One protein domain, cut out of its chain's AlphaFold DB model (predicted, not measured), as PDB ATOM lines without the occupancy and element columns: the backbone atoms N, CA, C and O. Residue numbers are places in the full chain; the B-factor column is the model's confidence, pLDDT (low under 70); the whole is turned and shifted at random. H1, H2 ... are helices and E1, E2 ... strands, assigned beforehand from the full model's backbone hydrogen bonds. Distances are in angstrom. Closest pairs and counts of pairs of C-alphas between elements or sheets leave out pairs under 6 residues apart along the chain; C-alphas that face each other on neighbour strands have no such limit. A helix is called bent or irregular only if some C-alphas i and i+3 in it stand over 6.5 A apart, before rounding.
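What this domain is: This is residues 7 to 52 of the 67 residues of an uncharacterized protein of Oesophagostomum dentatum (UniProt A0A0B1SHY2). A two-stranded hairpin, E1 and E2, forms one part of a loosely built model, and the short helix H1 follows it; residues 41 to 52, with the short helix H2 among them, stick out as a free arm. The printed part has 46 residues, with two named strands and two named helices in the order E1, E2, H1, H2. The sheet, in the order E1 - E2, is antiparallel, and the class is mixed, helices and strands. The whole is loose, with a radius of gyration of the C-alphas of 13.6 A, and spans 37 by 24 by 18 A.

Where its parts are: E1, residues 10 to 15, begins at C-alpha 10 (4.188, -55.820, 36.565) and is 15.3 A long. E2, residues 18 to 23, is 16.6 A long. H1, residues 27 to 33, measures 11.4 A; it is irregular, but only just, with C-alphas 30 and 33 6.52 A apart. H2, residues 45 to 51, measures 9.8 A and ends at C-alpha 51 (14.823, -41.761, 54.756).

How they stand to each other: E1 and E2 are a hairpin, antiparallel at 154 degrees between their directions. N 11 and O 22 are 2.8 A apart, and N 20 and O 13 are 2.9 A apart, both within hydrogen-bond range. H1 is apart from E1. H2 is apart from E1, E2 and H1. In H2 every O i to N i+4 pair is within hydrogen-bond range; in H1 1 of 3 is, beside 1 of 4 O i to N i+3 pairs.

The domain as a whole: The C-alphas of Ser 17 and Asn 49, the two farthest apart, are 38.1 A apart. Without residues 41 to 52, which stand free, the body spans 27 by 21 by 12 A. The links E1 to E2 and E2 to H1 are tight; the link H1 to H2, 11 residues, is long. The printed part has no cut. Its mean pLDDT is 71.8, and residues 31 to 44, 47 to 48 and 52 are under 70.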
ATOM      1  N   SER A   7      10.054 -52.868  31.935       85.25
ATOM      2  CA  SER A   7       9.875 -54.308  31.726       85.25
ATOM      3  C   SER A   7      10.269 -55.170  32.923       85.25
ATOM      4  O   SER A   7       9.965 -56.358  32.927       85.25
ATOM      5  N   ALA A   8      10.958 -54.606  33.917       85.69
ATOM      6  CA  ALA A   8      11.286 -55.312  35.151       85.69
ATOM      7  C   ALA A   8      10.086 -55.417  36.109       85.69
ATOM      8  O   ALA A   8      10.195 -56.072  37.143       85.69
ATOM      9  N   PHE A   9       8.955 -54.778  35.786       83.06
ATOM     10  CA  PHE A   9       7.808 -54.657  36.676       83.06
ATOM     11  C   PHE A   9       6.510 -55.141  36.029       83.06
ATOM     12  O   PHE A   9       6.308 -55.053  34.815       83.06
ATOM     13  N   ILE A  10       5.597 -55.602  36.884       85.00
ATOM     14  CA  ILE A  10       4.188 -55.820  36.565       85.00
ATOM     15  C   ILE A  10       3.396 -54.862  37.449       85.00
ATOM     16  O   ILE A  10       3.560 -54.855  38.667       85.00
ATOM     17  N   LEU A  11       2.560 -54.043  36.826       82.50
ATOM     18  CA  LEU A  11       1.622 -53.169  37.509       82.50
ATOM     19  C   LEU A  11       0.361 -53.952  37.829       82.50
ATOM     20  O   LEU A  11      -0.301 -54.463  36.926       82.50
ATOM     21  N   GLU A  12       0.047 -54.026  39.112       83.38
ATOM     22  CA  GLU A  12      -1.208 -54.555  39.618       83.38
ATOM     23  C   GLU A  12      -2.036 -53.383  40.139       83.38
ATOM     24  O   GLU A  12      -1.552 -52.591  40.947       83.38
ATOM     25  N   TYR A  13      -3.260 -53.246  39.641       79.12
ATOM     26  CA  TYR A  13      -4.199 -52.238  40.115       79.12
ATOM     27  C   TYR A  13      -5.609 -52.822  40.156       79.12
ATOM     28  O   TYR A  13      -5.938 -53.760  39.425       79.12
ATOM     29  N   THR A  14      -6.440 -52.264  41.029       79.81
ATOM     30  CA  THR A  14      -7.833 -52.678  41.175       79.81
ATOM     31  C   THR A  14      -8.712 -51.781  40.316       79.81
ATOM     32  O   THR A  14      -8.723 -50.565  40.503       79.81
ATOM     33  N   ASP A  15      -9.443 -52.382  39.382       78.00
ATOM     34  CA  ASP A  15     -10.463 -51.715  38.575       78.00
ATOM     35  C   ASP A  15     -11.837 -52.244  39.002       78.00
ATOM     36  O   ASP A  15     -12.214 -53.389  38.715       78.00
ATOM     37  N   GLY A  16     -12.541 -51.451  39.811       81.81
ATOM     38  CA  GLY A  16     -13.771 -51.874  40.479       81.81
ATOM     39  C   GLY A  16     -13.542 -53.058  41.427       81.81
ATOM     40  O   GLY A  16     -12.861 -52.925  42.441       81.81
ATOM     41  N   SER A  17     -14.131 -54.215  41.111       82.06
ATOM     42  CA  SER A  17     -13.983 -55.470  41.870       82.06
ATOM     43  C   SER A  17     -12.945 -56.430  41.278       82.06
ATOM     44  O   SER A  17     -12.760 -57.531  41.799       82.06
ATOM     45  N   THR A  18     -12.273 -56.041  40.192       77.56
ATOM     46  CA  THR A  18     -11.325 -56.903  39.478       77.56
ATOM     47  C   THR A  18      -9.889 -56.435  39.666       77.56
ATOM     48  O   THR A  18      -9.584 -55.249  39.571       77.56
ATOM     49  N   VAL A  19      -8.990 -57.386  39.928       85.12
ATOM     50  CA  VAL A  19      -7.547 -57.130  39.984       85.12
ATOM     51  C   VAL A  19      -6.976 -57.294  38.582       85.12
ATOM     52  O   VAL A  19      -7.035 -58.381  38.002       85.12
ATOM     53  N   VAL A  20      -6.414 -56.219  38.035       80.44
ATOM     54  CA  VAL A  20      -5.821 -56.195  36.698       80.44
ATOM     55  C   VAL A  20      -4.304 -56.137  36.818       80.44
ATOM     56  O   VAL A  20      -3.750 -55.311  37.539       80.44
ATOM     57  N   ARG A  21      -3.620 -57.008  36.070       85.00
ATOM     58  CA  ARG A  21      -2.155 -57.060  35.982       85.00
ATOM     59  C   ARG A  21      -1.697 -56.697  34.577       85.00
ATOM     60  O   ARG A  21      -2.148 -57.312  33.611       85.00
ATOM     61  N   LYS A  22      -0.787 -55.729  34.448       82.62
ATOM     62  CA  LYS A  22      -0.229 -55.284  33.161       82.62
ATOM     63  C   LYS A  22       1.286 -55.147  33.220       82.62
ATOM     64  O   LYS A  22       1.839 -54.610  34.174       82.62
ATOM     65  N   SER A  23       1.959 -55.618  32.176       85.75
ATOM     66  CA  SER A  23       3.390 -55.403  31.961       85.75
ATOM     67  C   SER A  23       3.601 -54.318  30.909       85.75
ATOM     68  O   SER A  23       2.806 -54.171  29.979       85.75
ATOM     69  N   PHE A  24       4.678 -53.547  31.056       82.38
ATOM     70  CA  PHE A  24       4.982 -52.421  30.175       82.38
ATOM     71  C   PHE A  24       6.415 -52.506  29.677       82.38
ATOM     72  O   PHE A  24       7.314 -52.928  30.400       82.38
ATOM     73  N   ARG A  25       6.652 -52.075  28.435       83.94
ATOM     74  CA  ARG A  25       8.014 -52.027  27.876       83.94
ATOM     75  C   ARG A  25       8.654 -50.658  28.042       83.94
ATOM     76  O   ARG A  25       9.879 -50.563  28.098       83.94
ATOM     77  N   LYS A  26       7.848 -49.594  28.114       83.56
ATOM     78  CA  LYS A  26       8.331 -48.212  28.232       83.56
ATOM     79  C   LYS A  26       7.578 -47.469  29.330       83.56
ATOM     80  O   LYS A  26       6.355 -47.491  29.371       83.56
ATOM     81  N   TRP A  27       8.303 -46.711  30.154       76.38
ATOM     82  CA  TRP A  27       7.716 -45.922  31.247       76.38
ATOM     83  C   TRP A  27       6.668 -44.901  30.778       76.38
ATOM     84  O   TRP A  27       5.704 -44.649  31.487       76.38
ATOM     85  N   LYS A  28       6.785 -44.366  29.555       78.31
ATOM     86  CA  LYS A  28       5.786 -43.442  28.989       78.31
ATOM     87  C   LYS A  28       4.380 -44.046  28.840       78.31
ATOM     88  O   LYS A  28       3.413 -43.298  28.794       78.31
ATOM     89  N   GLU A  29       4.278 -45.372  28.725       75.44
ATOM     90  CA  GLU A  29       3.004 -46.097  28.585       75.44
ATOM     91  C   GLU A  29       2.315 -46.269  29.945       75.44
ATOM     92  O   GLU A  29       1.094 -46.296  30.025       75.44
ATOM     93  N   VAL A  30       3.100 -46.312  31.024       72.69
ATOM     94  CA  VAL A  30       2.610 -46.408  32.403       72.69
ATOM     95  C   VAL A  30       1.914 -45.113  32.837       72.69
ATOM     96  O   VAL A  30       0.850 -45.141  33.445       72.69
ATOM     97  N   VAL A  31       2.513 -43.965  32.504       63.12
ATOM     98  CA  VAL A  31       2.145 -42.640  33.035       63.12
ATOM     99  C   VAL A  31       0.786 -42.132  32.537       63.12
ATOM    100  O   VAL A  31       0.196 -41.270  33.180       63.12
ATOM    101  N   ARG A  32       0.287 -42.621  31.395       56.50
ATOM    102  CA  ARG A  32      -0.858 -41.998  30.712       56.50
ATOM    103  C   ARG A  32      -2.222 -42.573  31.102       56.50
ATOM    104  O   ARG A  32      -3.174 -41.807  31.177       56.50
ATOM    105  N   ASP A  33      -2.291 -43.875  31.382       55.78
ATOM    106  CA  ASP A  33      -3.576 -44.589  31.464       55.78
ATOM    107  C   ASP A  33      -3.911 -45.128  32.869       55.78
ATOM    108  O   ASP A  33      -5.078 -45.378  33.152       55.78
ATOM    109  N   TYR A  34      -2.923 -45.299  33.761       53.53
ATOM    110  CA  TYR A  34      -3.120 -45.977  35.063       53.53
ATOM    111  C   TYR A  34      -2.737 -45.135  36.282       53.53
ATOM    112  O   TYR A  34      -3.017 -45.519  37.413       53.53
ATOM    113  N   PHE A  35      -2.119 -43.976  36.060       55.16
ATOM    114  CA  PHE A  35      -1.729 -43.042  37.110       55.16
ATOM    115  C   PHE A  35      -2.463 -41.710  36.906       55.16
ATOM    116  O   PHE A  35      -1.940 -40.786  36.285       55.16
ATOM    117  N   LEU A  36      -3.680 -41.591  37.447       48.59
ATOM    118  CA  LEU A  36      -4.217 -40.272  37.802       48.59
ATOM    119  C   LEU A  36      -3.382 -39.724  38.978       48.59
ATOM    120  O   LEU A  36      -2.965 -40.486  39.850       48.59
ATOM    121  N   PRO A  37      -3.029 -38.434  38.979       47.44
ATOM    122  CA  PRO A  37      -1.725 -37.988  39.438       47.44
ATOM    123  C   PRO A  37      -1.672 -37.783  40.958       47.44
ATOM    124  O   PRO A  37      -1.718 -36.655  41.435       47.44
ATOM    125  N   GLU A  38      -1.327 -38.824  41.705       46.19
ATOM    126  CA  GLU A  38      -0.071 -38.661  42.432       46.19
ATOM    127  C   GLU A  38       1.014 -38.886  41.391       46.19
ATOM    128  O   GLU A  38       1.399 -40.020  41.112       46.19
ATOM    129  N   LYS A  39       1.417 -37.795  40.712       53.50
ATOM    130  CA  LYS A  39       2.583 -37.781  39.818       53.50
ATOM    131  C   LYS A  39       3.620 -38.695  40.446       53.50
ATOM    132  O   LYS A  39       3.904 -38.487  41.624       53.50
ATOM    133  N   ILE A  40       4.163 -39.658  39.696       54.94
ATOM    134  CA  ILE A  40       5.411 -40.325  40.082       54.94
ATOM    135  C   ILE A  40       6.332 -39.184  40.503       54.94
ATOM    136  O   ILE A  40       6.727 -38.373  39.659       54.94
ATOM    137  N   ARG A  41       6.490 -38.994  41.819       56.94
ATOM    138  CA  ARG A  41       7.078 -37.759  42.322       56.94
ATOM    139  C   ARG A  41       8.511 -37.828  41.836       56.94
ATOM    140  O   ARG A  41       9.185 -38.834  42.058       56.94
ATOM    141  N   ASN A  42       8.954 -36.798  41.116       60.50
ATOM    142  CA  ASN A  42      10.379 -36.633  40.870       60.50
ATOM    143  C   ASN A  42      11.077 -36.818  42.217       60.50
ATOM    144  O   ASN A  42      10.550 -36.335  43.219       60.50
ATOM    145  N   TYR A  43      12.184 -37.562  42.235       59.69
ATOM    146  CA  TYR A  43      12.886 -37.902  43.468       59.69
ATOM    147  C   TYR A  43      12.983 -36.684  44.386       59.69
ATOM    148  O   TYR A  43      13.674 -35.715  44.068       59.69
ATOM    149  N   ASP A  44      12.264 -36.730  45.505       68.94
ATOM    150  CA  ASP A  44      12.341 -35.685  46.511       68.94
ATOM    151  C   ASP A  44      13.632 -35.906  47.291       68.94
ATOM    152  O   ASP A  44      13.738 -36.793  48.138       68.94
ATOM    153  N   LEU A  45      14.643 -35.110  46.952       70.00
ATOM    154  CA  LEU A  45      15.966 -35.207  47.549       70.00
ATOM    155  C   LEU A  45      15.931 -34.989  49.070       70.00
ATOM    156  O   LEU A  45      16.784 -35.543  49.765       70.00
ATOM    157  N   VAL A  46      14.954 -34.236  49.589       71.69
ATOM    158  CA  VAL A  46      14.782 -33.997  51.029       71.69
ATOM    159  C   VAL A  46      14.244 -35.257  51.695       71.69
ATOM    160  O   VAL A  46      14.913 -35.805  52.573       71.69
ATOM    161  N   ALA A  47      13.119 -35.785  51.207       69.31
ATOM    162  CA  ALA A  47      12.530 -37.019  51.731       69.31
ATOM    163  C   ALA A  47      13.508 -38.203  51.635       69.31
ATOM    164  O   ALA A  47      13.609 -39.032  52.538       69.31
ATOM    165  N   MET A  48      14.292 -38.264  50.559       69.88
ATOM    166  CA  MET A  48      15.321 -39.282  50.393       69.88
ATOM    167  C   MET A  48      16.491 -39.133  51.356       69.88
ATOM    168  O   MET A  48      17.055 -40.141  51.777       69.88
ATOM    169  N   ASN A  49      16.889 -37.906  51.687       71.56
ATOM    170  CA  ASN A  49      17.948 -37.681  52.659       71.56
ATOM    171  C   ASN A  49      17.479 -38.000  54.086       71.56
ATOM    172  O   ASN A  49      18.267 -38.537  54.857       71.56
ATOM    173  N   GLU A  50      16.212 -37.731  54.410       73.50
ATOM    174  CA  GLU A  50      15.595 -38.099  55.692       73.50
ATOM    175  C   GLU A  50      15.408 -39.616  55.844       73.50
ATOM    176  O   GLU A  50      15.690 -40.164  56.908       73.50
ATOM    177  N   ALA A  51      14.983 -40.303  54.778       70.50
ATOM    178  CA  ALA A  51      14.823 -41.761  54.756       70.50
ATOM    179  C   ALA A  51      16.157 -42.515  54.631       70.50
ATOM    180  O   ALA A  51      16.235 -43.719  54.887       70.50
ATOM    181  N   SER A  52      17.225 -41.831  54.215       69.06
ATOM    182  CA  SER A  52      18.561 -42.403  54.231       69.06
ATOM    183  C   SER A  52      18.981 -42.549  55.693       69.06
ATOM    184  O   SER A  52      19.215 -41.549  56.362       69.06
TER     185      SER A  52